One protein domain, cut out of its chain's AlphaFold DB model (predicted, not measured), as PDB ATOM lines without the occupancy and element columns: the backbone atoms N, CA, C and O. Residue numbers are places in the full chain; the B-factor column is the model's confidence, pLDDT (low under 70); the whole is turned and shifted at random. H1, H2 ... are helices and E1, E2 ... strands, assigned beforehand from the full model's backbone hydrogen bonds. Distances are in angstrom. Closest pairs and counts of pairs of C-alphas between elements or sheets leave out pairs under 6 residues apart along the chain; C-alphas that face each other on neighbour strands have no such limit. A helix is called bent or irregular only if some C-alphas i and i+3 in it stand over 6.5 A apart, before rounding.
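This is residues 71 to 202 of the 202 residues of an uncharacterized protein of Streptomyces sp. C (UniProt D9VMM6). The strands roll into a barrel that is not fully closed: E1, E2, E7 and E10 make one wall, E3, E4, E5, E6, E8 and E9 the other, and E6 and E7 join the walls. The short helix H1 sits at the remaining gap, between E2 and E3, and the long bent hairpin of E5 and E6 makes much of the length. The printed part has 132 residues, with ten named strands and one named helix, H1, which follows E2 and comes before E3 along the chain; the class is mostly strand, and the strands form one branched, strongly twisted sheet whose neighbour pairs are antiparallel. The whole is compact, with a radius of gyration of the C-alphas of 14.1 A and spans of 43 by 30 by 23 A.

E1, residues 71 to 77, and E2, residues 80 to 88, form an antiparallel hairpin, with N 75 and O 82 2.8 A apart; E2 bends by 57 degrees at residue 85. H1, residues 101 to 104, stands at the sheet's level; its closest C-alphas to E2 are those of Ser 103 and Ala 87, 5.1 A apart. H1 is too short for an O i to N i+4 pair, and its one O i to N i+3 pair is within hydrogen-bond range. E4, residues 126 to 129, E5, residues 135 to 147, E6, residues 150 to 163, and E7, residues 170 to 172, form a meander, each strand the antiparallel neighbour of the one before. E5 bends by 69 degrees at residue 139 and E6 by 71 degrees at residue 158; N 143 and O 154 are 2.9 A apart. E3, residues 118 to 121, and E4 lie on one side of E5 and E6 on the other; N 120 and O 144 are 2.8 A apart. E7 runs on at 69 degrees into E8, residues 175 to 182, also a neighbour of E6, and E8 forms a hairpin with E9, residues 189 to 192. E10, residues 197 to 201, is the antiparallel neighbour of E1, with N 72 and O 200 2.9 A apart, and of E7, with N 170 and O 199 2.8 A apart.

E1 begins at C-alpha 71 (9.731, 98.121, 6.489). E2 is 23.6 A long, E5 32.8 A, E6 34.6 A and E8 20.2 A. E10 ends at C-alpha 201 (8.413, 95.577, 9.841).

The C-alphas farthest apart are those of Thr 132 and Phe 149, 44.1 A. The printed part has no cut. The links from E2 to H1 and from H1 to E3 are long. Residues 107 to 109 are under pLDDT 70.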
ATOM      1  N   VAL A  71       8.792  97.818   5.417       94.69
ATOM      2  CA  VAL A  71       9.731  98.121   6.489       94.69
ATOM      3  C   VAL A  71      10.054  99.606   6.509       94.69
ATOM      4  O   VAL A  71      10.380 100.208   5.481       94.69
ATOM      5  N   ASP A  72       9.990 100.177   7.703       95.31
ATOM      6  CA  ASP A  72      10.540 101.490   8.006       95.31
ATOM      7  C   ASP A  72      11.904 101.309   8.658       95.31
ATOM      8  O   ASP A  72      12.118 100.369   9.430       95.31
ATOM      9  N   GLY A  73      12.827 102.220   8.380       94.88
ATOM     10  CA  GLY A  73      14.158 102.139   8.952       94.88
ATOM     11  C   GLY A  73      14.742 103.485   9.317       94.88
ATOM     12  O   GLY A  73      14.406 104.528   8.752       94.88
ATOM     13  N   VAL A  74      15.633 103.430  10.299       95.06
ATOM     14  CA  VAL A  74      16.434 104.551  10.781       95.06
ATOM     15  C   VAL A  74      17.866 104.064  10.933       95.06
ATOM     16  O   VAL A  74      18.088 103.001  11.508       95.06
ATOM     17  N   ILE A  75      18.839 104.831  10.448       91.50
ATOM     18  CA  ILE A  75      20.268 104.595  10.677       91.50
ATOM     19  C   ILE A  75      20.940 105.930  10.982       91.50
ATOM     20  O   ILE A  75      20.793 106.889  10.227       91.50
ATOM     21  N   VAL A  76      21.720 105.982  12.056       87.56
ATOM     22  CA  VAL A  76      22.611 107.100  12.370       87.56
ATOM     23  C   VAL A  76      24.014 106.790  11.847       87.56
ATOM     24  O   VAL A  76      24.641 105.804  12.243       87.56
ATOM     25  N   VAL A  77      24.519 107.648  10.961       75.94
ATOM     26  CA  VAL A  77      25.866 107.560  10.384       75.94
ATOM     27  C   VAL A  77      26.600 108.865  10.655       75.94
ATOM     28  O   VAL A  77      26.174 109.923  10.198       75.94
ATOM     29  N   ALA A  78      27.705 108.795  11.405       74.62
ATOM     30  CA  ALA A  78      28.525 109.961  11.752       74.62
ATOM     31  C   ALA A  78      27.691 111.151  12.286       74.62
ATOM     32  O   ALA A  78      27.850 112.286  11.845       74.62
ATOM     33  N   GLY A  79      26.740 110.868  13.185       78.69
ATOM     34  CA  GLY A  79      25.854 111.870  13.795       78.69
ATOM     35  C   GLY A  79      24.664 112.314  12.935       78.69
ATOM     36  O   GLY A  79      23.793 113.020  13.431       78.69
ATOM     37  N   ASN A  80      24.571 111.875  11.678       86.62
ATOM     38  CA  ASN A  80      23.458 112.209  10.795       86.62
ATOM     39  C   ASN A  80      22.453 111.064  10.737       86.62
ATOM     40  O   ASN A  80      22.821 109.906  10.546       86.62
ATOM     41  N   THR A  81      21.174 111.396  10.889       90.69
ATOM     42  CA  THR A  81      20.089 110.415  10.837       90.69
ATOM     43  C   THR A  81      19.589 110.271   9.409       90.69
ATOM     44  O   THR A  81      19.198 111.261   8.790       90.69
ATOM     45  N   CYS A  82      19.584 109.040   8.912       92.31
ATOM     46  CA  CYS A  82      18.960 108.631   7.666       92.31
ATOM     47  C   CYS A  82      17.716 107.798   7.966       92.31
ATOM     48  O   CYS A  82      17.782 106.852   8.751       92.31
ATOM     49  N   THR A  83      16.594 108.122   7.337       94.50
ATOM     50  CA  THR A  83      15.316 107.434   7.508       94.50
ATOM     51  C   THR A  83      14.757 107.003   6.165       94.50
ATOM     52  O   THR A  83      15.003 107.633   5.136       94.50
ATOM     53  N   TRP A  84      13.984 105.925   6.176       95.00
ATOM     54  CA  TRP A  84      13.093 105.577   5.081       95.00
ATOM     55  C   TRP A  84      11.817 104.950   5.608       95.00
ATOM     56  O   TRP A  84      11.785 104.434   6.726       95.00
ATOM     57  N   THR A  85      10.769 104.991   4.791       93.62
ATOM     58  CA  THR A  85       9.468 104.422   5.156       93.62
ATOM     59  C   THR A  85       8.940 103.510   4.065       93.62
ATOM     60  O   THR A  85       9.269 103.689   2.899       93.62
ATOM     61  N   ASN A  86       8.096 102.545   4.400       92.19
ATOM     62  CA  ASN A  86       7.367 101.739   3.421       92.19
ATOM     63  C   ASN A  86       8.260 101.061   2.360       92.19
ATOM     64  O   ASN A  86       7.854 100.901   1.200       92.19
ATOM     65  N   ALA A  87       9.482 100.668   2.728       92.62
ATOM     66  CA  ALA A  87      10.333  99.885   1.843       92.62
ATOM     67  C   ALA A  87       9.755  98.478   1.691       92.62
ATOM     68  O   ALA A  87       9.282  97.895   2.658       92.62
ATOM     69  N   ARG A  88       9.769  97.928   0.481       92.75
ATOM     70  CA  ARG A  88       9.188  96.612   0.201       92.75
ATOM     71  C   ARG A  88      10.062  95.502   0.769       92.75
ATOM     72  O   ARG A  88      11.284  95.532   0.595       92.75
ATOM     73  N   THR A  89       9.434  94.495   1.364       93.56
ATOM     74  CA  THR A  89      10.090  93.247   1.768       93.56
ATOM     75  C   THR A  89       9.527  92.050   1.001       93.56
ATOM     76  O   THR A  89       8.428  92.092   0.453       93.56
ATOM     77  N   SER A  90      10.301  90.967   0.912       92.81
ATOM     78  CA  SER A  90       9.871  89.739   0.223       92.81
ATOM     79  C   SER A  90       8.948  88.840   1.057       92.81
ATOM     80  O   SER A  90       8.299  87.957   0.502       92.81
ATOM     81  N   ALA A  91       8.936  89.013   2.381       91.56
ATOM     82  CA  ALA A  91       8.177  88.217   3.345       91.56
ATOM     83  C   ALA A  91       8.060  88.975   4.682       91.56
ATOM     84  O   ALA A  91       8.613  90.069   4.822       91.56
ATOM     85  N   ASN A  92       7.391  88.357   5.664       88.62
ATOM     86  CA  ASN A  92       7.241  88.884   7.022       88.62
ATOM     87  C   ASN A  92       8.059  88.127   8.058       88.62
ATOM     88  O   ASN A  92       8.135  86.896   7.970       88.62
ATOM     89  N   PRO A  93       8.559  88.821   9.098       88.50
ATOM     90  CA  PRO A  93       9.058  88.155  10.292       88.50
ATOM     91  C   PRO A  93       7.999  87.186  10.864       88.50
ATOM     92  O   PRO A  93       6.811  87.515  10.855       88.50
ATOM     93  N   PRO A  94       8.389  85.997  11.366       91.12
ATOM     94  CA  PRO A  94       9.761  85.523  11.566       91.12
ATOM     95  C   PRO A  94      10.370  84.801  10.347       91.12
ATOM     96  O   PRO A  94      11.445  84.215  10.460       91.12
ATOM     97  N   ASN A  95       9.717  84.801   9.183       91.50
ATOM     98  CA  ASN A  95      10.310  84.200   7.992       91.50
ATOM     99  C   ASN A  95      11.480  85.052   7.499       91.50
ATOM    100  O   ASN A  95      11.448  86.282   7.578       91.50
ATOM    101  N   ALA A  96      12.510  84.395   6.964       93.69
ATOM    102  CA  ALA A  96      13.604  85.101   6.315       93.69
ATOM    103  C   ALA A  96      13.065  85.971   5.170       93.69
ATOM    104  O   ALA A  96      12.195  85.544   4.405       93.69
ATOM    105  N   LEU A  97      13.582  87.190   5.063       94.88
ATOM    106  CA  LEU A  97      13.122  88.178   4.092       94.88
ATOM    107  C   LEU A  97      14.290  88.962   3.515       94.88
ATOM    108  O   LEU A  97      15.373  89.014   4.090       94.88
ATOM    109  N   THR A  98      14.040  89.634   2.402       95.56
ATOM    110  CA  THR A  98      14.962  90.579   1.781       95.56
ATOM    111  C   THR A  98      14.270  91.929   1.637       95.56
ATOM    112  O   THR A  98      13.086  91.979   1.299       95.56
ATOM    113  N   VAL A  99      14.998  93.022   1.877       94.44
ATOM    114  CA  VAL A  99      14.504  94.392   1.668       94.44
ATOM    115  C   VAL A  99      14.895  94.878   0.272       94.44
ATOM    116  O   VAL A  99      16.059  94.814  -0.124       94.44
ATOM    117  N   ASP A 100      13.923  95.373  -0.489       93.50
ATOM    118  CA  ASP A 100      14.115  95.866  -1.853       93.50
ATOM    119  C   ASP A 100      14.748  97.266  -1.852       93.50
ATOM    120  O   ASP A 100      14.080  98.273  -1.591       93.50
ATOM    121  N   ARG A 101      16.027  97.359  -2.236       93.50
ATOM    122  CA  ARG A 101      16.750  98.637  -2.317       93.50
ATOM    123  C   ARG A 101      16.116  99.631  -3.280       93.50
ATOM    124  O   ARG A 101      16.295 100.830  -3.106       93.50
ATOM    125  N   THR A 102      15.396  99.170  -4.305       91.88
ATOM    126  CA  THR A 102      14.781 100.072  -5.293       91.88
ATOM    127  C   THR A 102      13.599 100.834  -4.699       91.88
ATOM    128  O   THR A 102      13.321 101.959  -5.110       91.88
ATOM    129  N   SER A 103      12.948 100.257  -3.684       91.44
ATOM    130  CA  SER A 103      11.906 100.928  -2.909       91.44
ATOM    131  C   SER A 103      12.470 101.966  -1.928       91.44
ATOM    132  O   SER A 103      11.815 102.975  -1.675       91.44
ATOM    133  N   ILE A 104      13.696 101.759  -1.430       91.81
ATOM    134  CA  ILE A 104      14.422 102.697  -0.555       91.81
ATOM    135  C   ILE A 104      15.018 103.851  -1.375       91.81
ATOM    136  O   ILE A 104      14.808 105.023  -1.073       91.81
ATOM    137  N   ASN A 105      15.712 103.536  -2.469       90.81
ATOM    138  CA  ASN A 105      16.390 104.511  -3.330       90.81
ATOM    139  C   ASN A 105      15.457 105.134  -4.386       90.81
ATOM    140  O   ASN A 105      15.911 105.495  -5.475       90.81
ATOM    141  N   ARG A 106      14.145 105.195  -4.130       79.81
ATOM    142  CA  ARG A 106      13.166 105.619  -5.137       79.81
ATOM    143  C   ARG A 106      13.495 107.033  -5.653       79.81
ATOM    144  O   ARG A 106      13.732 107.925  -4.836       79.81
ATOM    145  N   PRO A 107      13.457 107.279  -6.978       66.44
ATOM    146  CA  PRO A 107      13.545 108.635  -7.515       66.44
ATOM    147  C   PRO A 107      12.452 109.518  -6.900       66.44
ATOM    148  O   PRO A 107      11.284 109.134  -6.904       66.44
ATOM    149  N   GLY A 108      12.828 110.671  -6.347       63.06
ATOM    150  CA  GLY A 108      11.912 111.534  -5.584       63.06
ATOM    151  C   GLY A 108      11.897 111.287  -4.069       63.06
ATOM    152  O   GLY A 108      11.222 112.024  -3.363       63.06
ATOM    153  N   GLY A 109      12.690 110.328  -3.576       61.22
ATOM    154  CA  GLY A 109      13.062 110.193  -2.169       61.22
ATOM    155  C   GLY A 109      12.160 109.255  -1.374       61.22
ATOM    156  O   GLY A 109      10.987 109.531  -1.154       61.22
ATOM    157  N   ASN A 110      12.742 108.155  -0.900       85.25
ATOM    158  CA  ASN A 110      12.199 107.401   0.230       85.25
ATOM    159  C   ASN A 110      13.257 107.258   1.331       85.25
ATOM    160  O   ASN A 110      12.926 107.307   2.503       85.25
ATOM    161  N   LEU A 111      14.536 107.193   0.951       90.19
ATOM    162  CA  LEU A 111      15.678 107.440   1.824       90.19
ATOM    163  C   LEU A 111      15.966 108.944   1.942       90.19
ATOM    164  O   LEU A 111      16.276 109.597   0.945       90.19
ATOM    165  N   ALA A 112      15.899 109.476   3.158       90.69
ATOM    166  CA  ALA A 112      16.197 110.867   3.480       90.69
ATOM    167  C   ALA A 112      17.220 110.934   4.614       90.69
ATOM    168  O   ALA A 112      17.064 110.252   5.620       90.69
ATOM    169  N   CYS A 113      18.251 111.765   4.477       89.94
ATOM    170  CA  CYS A 113      19.268 111.962   5.509       89.94
ATOM    171  C   CYS A 113      19.347 113.431   5.928       89.94
ATOM    172  O   CYS A 113      19.217 114.336   5.105       89.94
ATOM    173  N   GLY A 114      19.581 113.664   7.218       87.38
ATOM    174  CA  GLY A 114      19.895 114.990   7.746       87.38
ATOM    175  C   GLY A 114      21.291 115.483   7.342       87.38
ATOM    176  O   GLY A 114      22.111 114.734   6.807       87.38
ATOM    177  N   GLY A 115      21.563 116.764   7.608       82.19
ATOM    178  CA  GLY A 115      22.917 117.332   7.525       82.19
ATOM    179  C   GLY A 115      23.501 117.482   6.117       82.19
ATOM    180  O   GLY A 115      24.719 117.561   5.968       82.19
ATOM    181  N   GLY A 116      22.661 117.510   5.075       82.56
ATOM    182  CA  GLY A 116      23.108 117.673   3.684       82.56
ATOM    183  C   GLY A 116      23.822 116.445   3.109       82.56
ATOM    184  O   GLY A 116      24.491 116.544   2.082       82.56
ATOM    185  N   ILE A 117      23.692 115.298   3.775       87.06
ATOM    186  CA  ILE A 117      24.203 114.018   3.299       87.06
ATOM    187  C   ILE A 117      23.159 113.390   2.380       87.06
ATOM    188  O   ILE A 117      21.963 113.427   2.659       87.06
ATOM    189  N   THR A 118      23.605 112.774   1.293       89.19
ATOM    190  CA  THR A 118      22.791 111.833   0.525       89.19
ATOM    191  C   THR A 118      23.291 110.422   0.785       89.19
ATOM    192  O   THR A 118      24.485 110.192   0.970       89.19
ATOM    193  N   ALA A 119      22.375 109.463   0.837       90.62
ATOM    194  CA  ALA A 119      22.724 108.061   0.989       90.62
ATOM    195  C   ALA A 119      22.049 107.232  -0.099       90.62
ATOM    196  O   ALA A 119      21.020 107.608  -0.659       90.62
ATOM    197  N   THR A 120      22.651 106.099  -0.428       92.44
ATOM    198  CA  THR A 120      22.105 105.132  -1.377       92.44
ATOM    199  C   THR A 120      22.461 103.737  -0.905       92.44
ATOM    200  O   THR A 120      23.625 103.440  -0.634       92.44
ATOM    201  N   LEU A 121      21.457 102.870  -0.822       93.56
ATOM    202  CA  LEU A 121      21.652 101.466  -0.489       93.56
ATOM    203  C   LEU A 121      22.083 100.687  -1.741       93.56
ATOM    204  O   LEU A 121      21.375 100.650  -2.748       93.56
ATOM    205  N   ASN A 122      23.250 100.057  -1.710       93.88
ATOM    206  CA  ASN A 122      23.846  99.421  -2.883       93.88
ATOM    207  C   ASN A 122      23.377  97.974  -3.089       93.88
ATOM    208  O   ASN A 122      23.437  97.485  -4.217       93.88
ATOM    209  N   ASN A 123      22.875  97.304  -2.051       94.94
ATOM    210  CA  ASN A 123      22.422  95.912  -2.090       94.94
ATOM    211  C   ASN A 123      20.995  95.753  -1.547       94.94
ATOM    212  O   ASN A 123      20.460  96.661  -0.927       94.94
ATOM    213  N   ASN A 124      20.398  94.582  -1.759       95.94
ATOM    214  CA  ASN A 124      19.168  94.183  -1.082       95.94
ATOM    215  C   ASN A 124      19.556  93.386   0.179       95.94
ATOM    216  O   ASN A 124      20.022  92.256   0.020       95.94
ATOM    217  N   PRO A 125      19.462  93.948   1.395       95.75
ATOM    218  CA  PRO A 125      19.861  93.244   2.609       95.75
ATOM    219  C   PRO A 125      18.867  92.128   2.934       95.75
ATOM    220  O   PRO A 125      17.651  92.315   2.818       95.75
ATOM    221  N   SER A 126      19.387  90.985   3.368       96.56
ATOM    222  CA  SER A 126      18.605  89.830   3.803       96.56
ATOM    223  C   SER A 126      18.605  89.729   5.321       96.56
ATOM    224  O   SER A 126      19.649  89.819   5.966       96.56
ATOM    225  N   PHE A 127      17.425  89.512   5.885       97.25
ATOM    226  CA  PHE A 127      17.193  89.327   7.307       97.25
ATOM    227  C   PHE A 127      16.798  87.881   7.579       97.25
ATOM    228  O   PHE A 127      15.902  87.334   6.934       97.25
ATOM    229  N   THR A 128      17.438  87.278   8.573       97.19
ATOM    230  CA  THR A 128      17.018  86.012   9.172       97.19
ATOM    231  C   THR A 128      16.612  86.264  10.615       97.19
ATOM    232  O   THR A 128      17.261  87.031  11.320       97.19
ATOM    233  N   PHE A 129      15.522  85.652  11.066       96.19
ATOM    234  CA  PHE A 129      15.021  85.833  12.426       96.19
ATOM    235  C   PHE A 129      15.301  84.579  13.248       96.19
ATOM    236  O   PHE A 129      15.240  83.460  12.734       96.19
ATOM    237  N   GLY A 130      15.620  84.760  14.529       92.00
ATOM    238  CA  GLY A 130      15.728  83.635  15.452       92.00
ATOM    239  C   GLY A 130      14.383  82.938  15.645       92.00
ATOM    240  O   GLY A 130      13.324  83.511  15.393       92.00
ATOM    241  N   SER A 131      14.413  81.706  16.156       85.94
ATOM    242  CA  SER A 131      13.210  80.882  16.360       85.94
ATOM    243  C   SER A 131      12.162  81.519  17.282       85.94
ATOM    244  O   SER A 131      10.980  81.209  17.170       85.94
ATOM    245  N   THR A 132      12.575  82.422  18.173       87.62
ATOM    246  CA  THR A 132      11.685  83.178  19.067       87.62
ATOM    247  C   THR A 132      11.243  84.525  18.487       87.62
ATOM    248  O   THR A 132      10.441  85.219  19.105       87.62
ATOM    249  N   GLY A 133      11.802  84.947  17.347       86.81
ATOM    250  CA  GLY A 133      11.610  86.282  16.772       86.81
ATOM    251  C   GLY A 133      12.212  87.428  17.597       86.81
ATOM    252  O   GLY A 133      12.065  88.586  17.211       86.81
ATOM    253  N   ALA A 134      12.889  87.128  18.713       91.62
ATOM    254  CA  ALA A 134      13.473  88.123  19.615       91.62
ATOM    255  C   ALA A 134      14.727  88.797  19.040       91.62
ATOM    256  O   ALA A 134      15.116  89.865  19.497       91.62
ATOM    257  N   ASN A 135      15.357  88.182  18.044       95.31
ATOM    258  CA  ASN A 135      16.510  88.726  17.350       95.31
ATOM    259  C   ASN A 135      16.402  88.517  15.837       95.31
ATOM    260  O   ASN A 135      15.707  87.615  15.357       95.31
ATOM    261  N   ALA A 136      17.116  89.356  15.098       97.12
ATOM    262  CA  ALA A 136      17.309  89.222  13.663       97.12
ATOM    263  C   ALA A 136      18.788  89.391  13.314       97.12
ATOM    264  O   ALA A 136      19.503  90.129  13.989       97.12
ATOM    265  N   LEU A 137      19.247  88.733  12.258       97.69
ATOM    266  CA  LEU A 137      20.576  88.903  11.689       97.69
ATOM    267  C   LEU A 137      20.433  89.444  10.269       97.69
ATOM    268  O   LEU A 137      19.715  88.861   9.457       97.69
ATOM    269  N   THR A 138      21.137  90.530   9.961       97.56
ATOM    270  CA  THR A 138      21.294  91.006   8.583       97.56
ATOM    271  C   THR A 138      22.622  90.542   8.020       97.56
ATOM    272  O   THR A 138      23.667  90.728   8.647       97.56
ATOM    273  N   ASP A 139      22.586  89.983   6.817       96.25
ATOM    274  CA  ASP A 139      23.764  89.485   6.109       96.25
ATOM    275  C   ASP A 139      24.785  90.596   5.817       96.25
ATOM    276  O   ASP A 139      25.930  90.548   6.273       96.25
ATOM    277  N   VAL A 140      24.367  91.617   5.075       95.44
ATOM    278  CA  VAL A 140      25.184  92.722   4.612       95.44
ATOM    279  C   VAL A 140      24.325  93.957   4.371       95.44
ATOM    280  O   VAL A 140      23.311  93.917   3.680       95.44
ATOM    281  N   ILE A 141      24.794  95.088   4.884       94.81
ATOM    282  CA  ILE A 141      24.311  96.413   4.516       94.81
ATOM    283  C   ILE A 141      25.468  97.147   3.850       94.81
ATOM    284  O   ILE A 141      26.511  97.371   4.463       94.81
ATOM    285  N   ASP A 142      25.285  97.491   2.582       95.38
ATOM    286  CA  ASP A 142      26.246  98.213   1.761       95.38
ATOM    287  C   ASP A 142      25.640  99.557   1.362       95.38
ATOM    288  O   ASP A 142      24.674  99.608   0.601       95.38
ATOM    289  N   ILE A 143      26.183 100.646   1.898       92.69
ATOM    290  CA  ILE A 143      25.644 101.996   1.730       92.69
ATOM    291  C   ILE A 143      26.730 102.903   1.169       92.69
ATOM    292  O   ILE A 143      27.864 102.926   1.650       92.69
ATOM    293  N   THR A 144      26.363 103.691   0.167       92.56
ATOM    294  CA  THR A 144      27.148 104.838  -0.283       92.56
ATOM    295  C   THR A 144      26.570 106.085   0.363       92.56
ATOM    296  O   THR A 144      25.404 106.396   0.137       92.56
ATOM    297  N   GLY A 145      27.369 106.782   1.166       90.50
ATOM    298  CA  GLY A 145      27.067 108.121   1.660       90.50
ATOM    299  C   GLY A 145      27.849 109.161   0.864       90.50
ATOM    300  O   GLY A 145      29.010 108.932   0.518       90.50
ATOM    301  N   GLN A 146      27.233 110.300   0.580       89.62
ATOM    302  CA  GLN A 146      27.867 111.416  -0.101       89.62
ATOM    303  C   GLN A 146      27.595 112.719   0.653       89.62
ATOM    304  O   GLN A 146      26.457 113.034   0.987       89.62
ATOM    305  N   GLN A 147      28.652 113.491   0.897       88.06
ATOM    306  CA  GLN A 147      28.587 114.809   1.522       88.06
ATOM    307  C   GLN A 147      29.525 115.752   0.775       88.06
ATOM    308  O   GLN A 147      30.686 115.409   0.566       88.06
ATOM    309  N   SER A 148      29.039 116.926   0.356       81.56
ATOM    310  CA  SER A 148      29.864 117.968  -0.287       81.56
ATOM    311  C   SER A 148      30.825 117.413  -1.357       81.56
ATOM    312  O   SER A 148      32.025 117.664  -1.322       81.56
ATOM    313  N   PHE A 149      30.288 116.609  -2.284       83.19
ATOM    314  CA  PHE A 149      30.996 115.914  -3.381       83.19
ATOM    315  C   PHE A 149      31.918 114.746  -2.992       83.19
ATOM    316  O   PHE A 149      32.373 114.015  -3.871       83.19
ATOM    317  N   ILE A 150      32.153 114.500  -1.704       89.75
ATOM    318  CA  ILE A 150      32.902 113.338  -1.226       89.75
ATOM    319  C   ILE A 150      31.942 112.156  -1.115       89.75
ATOM    320  O   ILE A 150      30.993 112.204  -0.341       89.75
ATOM    321  N   SER A 151      32.202 111.092  -1.875       92.06
ATOM    322  CA  SER A 151      31.451 109.837  -1.811       92.06
ATOM    323  C   SER A 151      32.266 108.761  -1.098       92.06
ATOM    324  O   SER A 151      33.421 108.498  -1.454       92.06
ATOM    325  N   CYS A 152      31.644 108.106  -0.123       93.38
ATOM    326  CA  CYS A 152      32.222 107.043   0.684       93.38
ATOM    327  C   CYS A 152      31.277 105.843   0.688       93.38
ATOM    328  O   CYS A 152      30.104 105.971   1.035       93.38
ATOM    329  N   ARG A 153      31.782 104.665   0.325       95.25
ATOM    330  CA  ARG A 153      31.019 103.418   0.371       95.25
ATOM    331  C   ARG A 153      31.476 102.583   1.551       95.25
ATOM    332  O   ARG A 153      32.671 102.319   1.697       95.25
ATOM    333  N   TYR A 154      30.519 102.159   2.360       95.00
ATOM    334  CA  TYR A 154      30.738 101.370   3.560       95.00
ATOM    335  C   TYR A 154      29.930 100.084   3.513       95.00
ATOM    336  O   TYR A 154      28.805 100.060   3.017       95.00
ATOM    337  N   LYS A 155      30.501  99.027   4.083       96.38
ATOM    338  CA  LYS A 155      29.861  97.725   4.208       96.38
ATOM    339  C   LYS A 155      29.920  97.253   5.653       96.38
ATOM    340  O   LYS A 155      31.003  97.146   6.224       96.38
ATOM    341  N   ALA A 156      28.764  96.938   6.216       96.44
ATOM    342  CA  ALA A 156      28.623  96.218   7.475       96.44
ATOM    343  C   ALA A 156      28.056  94.824   7.189       96.44
ATOM    344  O   ALA A 156      27.254  94.655   6.273       96.44
ATOM    345  N   THR A 157      28.483  93.819   7.947       97.00
ATOM    346  CA  THR A 157      28.075  92.419   7.752       97.00
ATOM    347  C   THR A 157      27.693  91.781   9.072       97.00
ATOM    348  O   THR A 157      28.280  92.139  10.092       97.00
ATOM    349  N   ASN A 158      26.801  90.790   9.038       95.62
ATOM    350  CA  ASN A 158      26.369  90.025  10.212       95.62
ATOM    351  C   ASN A 158      25.872  90.934  11.349       95.62
ATOM    352  O   ASN A 158      26.262  90.778  12.506       95.62
ATOM    353  N   ILE A 159      25.039  91.918  11.006       97.38
ATOM    354  CA  ILE A 159      24.506  92.873  11.979       97.38
ATOM    355  C   ILE A 159      23.426  92.164  12.784       97.38
ATOM    356  O   ILE A 159      22.451  91.675  12.215       97.38
ATOM    357  N   LEU A 160      23.607  92.109  14.101       97.81
ATOM    358  CA  LEU A 160      22.628  91.539  15.014       97.81
ATOM    359  C   LEU A 160      21.677  92.629  15.504       97.81
ATOM    360  O   LEU A 160      22.111  93.715  15.895       97.81
ATOM    361  N   TRP A 161      20.392  92.308  15.514       98.06
ATOM    362  CA  TRP A 161      19.323  93.183  15.960       98.06
ATOM    363  C   TRP A 161      18.544  92.504  17.074       98.06
ATOM    364  O   TRP A 161      18.197  91.330  16.952       98.06
ATOM    365  N   ASP A 162      18.232  93.251  18.123       97.44
ATOM    366  CA  ASP A 162      17.367  92.818  19.211       97.44
ATOM    367  C   ASP A 162      15.990  93.455  19.038       97.44
ATOM    368  O   ASP A 162      15.867  94.652  18.770       97.44
ATOM    369  N   ARG A 163      14.937  92.651  19.165       96.75
ATOM    370  CA  ARG A 163      13.566  93.139  19.084       96.75
ATOM    371  C   ARG A 163      13.184  93.794  20.404       96.75
ATOM    372  O   ARG A 163      13.110  93.134  21.438       96.75
ATOM    373  N   ASP A 164      12.887  95.079  20.353       94.94
ATOM    374  CA  ASP A 164      12.299  95.810  21.459       94.94
ATOM    375  C   ASP A 164      10.860  95.324  21.690       94.94
ATOM    376  O   ASP A 164      10.009  95.381  20.799       94.94
ATOM    377  N   ALA A 165      10.584  94.808  22.889       91.56
ATOM    378  CA  ALA A 165       9.297  94.192  23.203       91.56
ATOM    379  C   ALA A 165       8.143  95.206  23.279       91.56
ATOM    380  O   ALA A 165       6.992  94.822  23.078       91.56
ATOM    381  N   ALA A 166       8.436  96.480  23.559       92.44
ATOM    382  CA  ALA A 166       7.423  97.521  23.712       92.44
ATOM    383  C   ALA A 166       6.967  98.089  22.360       92.44
ATOM    384  O   ALA A 166       5.784  98.339  22.151       92.44
ATOM    385  N   THR A 167       7.906  98.287  21.440       93.44
ATOM    386  CA  THR A 167       7.676  98.934  20.141       93.44
ATOM    387  C   THR A 167       7.635  97.949  18.978       93.44
ATOM    388  O   THR A 167       7.212  98.312  17.884       93.44
ATOM    389  N   GLY A 168       8.108  96.716  19.178       93.19
ATOM    390  CA  GLY A 168       8.249  95.711  18.128       93.19
ATOM    391  C   GLY A 168       9.391  95.982  17.143       93.19
ATOM    392  O   GLY A 168       9.586  95.173  16.233       93.19
ATOM    393  N   LYS A 169      10.146  97.077  17.321       96.25
ATOM    394  CA  LYS A 169      11.283  97.456  16.474       96.25
ATOM    395  C   LYS A 169      12.455  96.515  16.693       96.25
ATOM    396  O   LYS A 169      12.788  96.186  17.823       96.25
ATOM    397  N   TYR A 170      13.142  96.156  15.623       97.44
ATOM    398  CA  TYR A 170      14.455  95.532  15.694       97.44
ATOM    399  C   TYR A 170      15.506  96.631  15.783       97.44
ATOM    400  O   TYR A 170      15.637  97.437  14.867       97.44
ATOM    401  N   VAL A 171      16.235  96.684  16.889       97.75
ATOM    402  CA  VAL A 171      17.248  97.697  17.188       97.75
ATOM    403  C   VAL A 171      18.625  97.061  17.079       97.75
ATOM    404  O   VAL A 171      18.830  95.940  17.540       97.75
ATOM    405  N   ASN A 172      19.577  97.736  16.443       97.31
ATOM    406  CA  ASN A 172      20.899  97.157  16.237       97.31
ATOM    407  C   ASN A 172      21.659  96.999  17.562       97.31
ATOM    408  O   ASN A 172      21.623  97.866  18.440       97.31
ATOM    409  N   ARG A 173      22.474  95.951  17.641       97.00
ATOM    410  CA  ARG A 173      23.666  95.968  18.492       97.00
ATOM    411  C   ARG A 173      24.756  96.798  17.831       97.00
ATOM    412  O   ARG A 173      24.713  97.040  16.625       97.00
ATOM    413  N   ALA A 174      25.748  97.209  18.614       95.81
ATOM    414  CA  ALA A 174      26.899  97.916  18.075       95.81
ATOM    415  C   ALA A 174      27.534  97.122  16.919       95.81
ATOM    416  O   ALA A 174      27.776  95.919  17.041       95.81
ATOM    417  N   PHE A 175      27.790  97.795  15.798       95.50
ATOM    418  CA  PHE A 175      28.443  97.203  14.634       95.50
ATOM    419  C   PHE A 175      29.392  98.207  13.983       95.50
ATOM    420  O   PHE A 175      29.243  99.421  14.125       95.50
ATOM    421  N   THR A 176      30.364  97.692  13.236       95.25
ATOM    422  CA  THR A 176      31.311  98.510  12.474       95.25
ATOM    423  C   THR A 176      31.106  98.276  10.986       95.25
ATOM    424  O   THR A 176      31.119  97.140  10.514       95.25
ATOM    425  N   ALA A 177      30.924  99.365  10.247       95.19
ATOM    426  CA  ALA A 177      30.934  99.373   8.798       95.19
ATOM    427  C   ALA A 177      32.339  99.740   8.306       95.19
ATOM    428  O   ALA A 177      32.908 100.755   8.710       95.19
ATOM    429  N   THR A 178      32.902  98.932   7.415       96.81
ATOM    430  CA  THR A 178      34.248  99.142   6.869       96.81
ATOM    431  C   THR A 178      34.156  99.821   5.511       96.81
ATOM    432  O   THR A 178      33.290  99.474   4.703       96.81
ATOM    433  N   LYS A 179      35.038 100.787   5.239       95.44
ATOM    434  CA  LYS A 179      35.109 101.449   3.934       95.44
ATOM    435  C   LYS A 179      35.496 100.431   2.869       95.44
ATOM    436  O   LYS A 179      36.537  99.788   2.970       95.44
ATOM    437  N   THR A 180      34.689 100.322   1.824       96.94
ATOM    438  CA  THR A 180      34.982  99.467   0.666       96.94
ATOM    439  C   THR A 180      35.529 100.264  -0.511       96.94
ATOM    440  O   THR A 180      36.305  99.734  -1.298       96.94
ATOM    441  N   SER A 181      35.126 101.528  -0.656       94.81
ATOM    442  CA  SER A 181      35.634 102.444  -1.682       94.81
ATOM    443  C   SER A 181      35.299 103.899  -1.337       94.81
ATOM    444  O   SER A 181      34.498 104.168  -0.440       94.81
ATOM    445  N   GLY A 182      35.916 104.852  -2.037       92.88
ATOM    446  CA  GLY A 182      35.656 106.284  -1.874       92.88
ATOM    447  C   GLY A 182      36.929 107.104  -1.704       92.88
ATOM    448  O   GLY A 182      38.037 106.603  -1.892       92.88
ATOM    449  N   SER A 183      36.759 108.374  -1.338       90.56
ATOM    450  CA  SER A 183      37.872 109.305  -1.120       90.56
ATOM    451  C   SER A 183      38.805 108.861   0.017       90.56
ATOM    452  O   SER A 183      38.425 108.124   0.937       90.56
ATOM    453  N   PHE A 184      40.042 109.358  -0.008       90.00
ATOM    454  CA  PHE A 184      40.969 109.249   1.118       90.00
ATOM    455  C   PHE A 184      40.434 109.961   2.372       90.00
ATOM    456  O   PHE A 184      40.662 109.487   3.479       90.00
ATOM    457  N   LEU A 185      39.643 111.025   2.192       90.31
ATOM    458  CA  LEU A 185      39.009 111.774   3.284       90.31
ATOM    459  C   LEU A 185      37.923 110.974   4.021       90.31
ATOM    460  O   LEU A 185      37.507 111.354   5.110       90.31
ATOM    461  N   CYS A 186      37.465 109.862   3.443       90.00
ATOM    462  CA  CYS A 186      36.524 108.962   4.092       90.00
ATOM    463  C   CYS A 186      37.240 108.156   5.190       90.00
ATOM    464  O   CYS A 186      38.204 107.444   4.858       90.00
ATOM    465  N   PRO A 187      36.743 108.163   6.442       91.12
ATOM    466  CA  PRO A 187      37.226 107.278   7.498       91.12
ATOM    467  C   PRO A 187      37.321 105.823   7.025       91.12
ATOM    468  O   PRO A 187      36.475 105.367   6.252       91.12
ATOM    469  N   GLY A 188      38.337 105.086   7.480       94.00
ATOM    470  CA  GLY A 188      38.513 103.671   7.121       94.00
ATOM    471  C   GLY A 188      37.370 102.773   7.607       94.00
ATOM    472  O   GLY A 188      37.077 101.751   6.988       94.00
ATOM    473  N   SER A 189      36.683 103.185   8.668       93.50
ATOM    474  CA  SER A 189      35.489 102.540   9.202       93.50
ATOM    475  C   SER A 189      34.618 103.550   9.949       93.50
ATOM    476  O   SER A 189      35.071 104.639  10.306       93.50
ATOM    477  N   VAL A 190      33.361 103.182  10.174       92.06
ATOM    478  CA  VAL A 190      32.402 103.917  11.001       92.06
ATOM    479  C   VAL A 190      31.742 102.915  11.936       92.06
ATOM    480  O   VAL A 190      31.290 101.860  11.493       92.06
ATOM    481  N   THR A 191      31.692 103.229  13.226       93.06
ATOM    482  CA  THR A 191      30.991 102.408  14.216       93.06
ATOM    483  C   THR A 191      29.639 103.032  14.514       93.06
ATOM    484  O   THR A 191      29.557 104.225  14.804       93.06
ATOM    485  N   THR A 192      28.591 102.220  14.455       93.25
ATOM    486  CA  THR A 192      27.255 102.582  14.924       93.25
ATOM    487  C   THR A 192      27.058 101.936  16.286       93.25
ATOM    488  O   THR A 192      27.213 100.723  16.431       93.25
ATOM    489  N   GLU A 193      26.747 102.747  17.293       93.94
ATOM    490  CA  GLU A 193      26.469 102.267  18.647       93.94
ATOM    491  C   GLU A 193      25.174 101.445  18.692       93.94
ATOM    492  O   GLU A 193      24.345 101.497  17.777       93.94
ATOM    493  N   ALA A 194      24.991 100.663  19.756       94.56
ATOM    494  CA  ALA A 194      23.728  99.969  19.978       94.56
ATOM    495  C   ALA A 194      22.593 100.997  20.113       94.56
ATOM    496  O   ALA A 194      22.749 101.993  20.813       94.56
ATOM    497  N   GLY A 195      21.470 100.783  19.426       94.38
ATOM    498  CA  GLY A 195      20.397 101.783  19.376       94.38
ATOM    499  C   GLY A 195      20.524 102.823  18.263       94.38
ATOM    500  O   GLY A 195      19.553 103.526  17.988       94.38
ATOM    501  N   GLY A 196      21.676 102.915  17.593       93.56
ATOM    502  CA  GLY A 196      21.914 103.876  16.513       93.56
ATOM    503  C   GLY A 196      21.193 103.552  15.198       93.56
ATOM    504  O   GLY A 196      21.192 104.369  14.282       93.56
ATOM    505  N   ALA A 197      20.585 102.377  15.076       96.19
ATOM    506  CA  ALA A 197      19.780 101.965  13.940       96.19
ATOM    507  C   ALA A 197      18.580 101.121  14.387       96.19
ATOM    508  O   ALA A 197      18.656 100.342  15.339       96.19
ATOM    509  N   SER A 198      17.465 101.240  13.666       96.88
ATOM    510  CA  SER A 198      16.273 100.430  13.915       96.88
ATOM    511  C   SER A 198      15.514 100.096  12.635       96.88
ATOM    512  O   SER A 198      15.561 100.854  11.668       96.88
ATOM    513  N   MET A 199      14.810  98.967  12.660       96.50
ATOM    514  CA  MET A 199      13.935  98.470  11.601       96.50
ATOM    515  C   MET A 199      12.569  98.136  12.201       96.50
ATOM    516  O   MET A 199      12.491  97.438  13.214       96.50
ATOM    517  N   LEU A 200      11.494  98.603  11.577       96.12
ATOM    518  CA  LEU A 200      10.124  98.269  11.953       96.12
ATOM    519  C   LEU A 200       9.427  97.629  10.756       96.12
ATOM    520  O   LEU A 200       9.222  98.291   9.744       96.12
ATOM    521  N   PHE A 201       9.111  96.342  10.873       93.31
ATOM    522  CA  PHE A 201       8.413  95.577   9.841       93.31
ATOM    523  C   PHE A 201       6.901  95.638  10.083       93.31
ATOM    524  O   PHE A 201       6.477  95.476  11.231       93.31
ATOM    525  N   HIS A 202       6.125  95.837   9.014       89.19
ATOM    526  CA  HIS A 202       4.662  95.965   9.021       89.19
ATOM    527  C   HIS A 202       4.014  95.043   7.995       89.19
ATOM    528  O   HIS A 202       4.551  94.975   6.861       89.19
TER     529      HIS A 202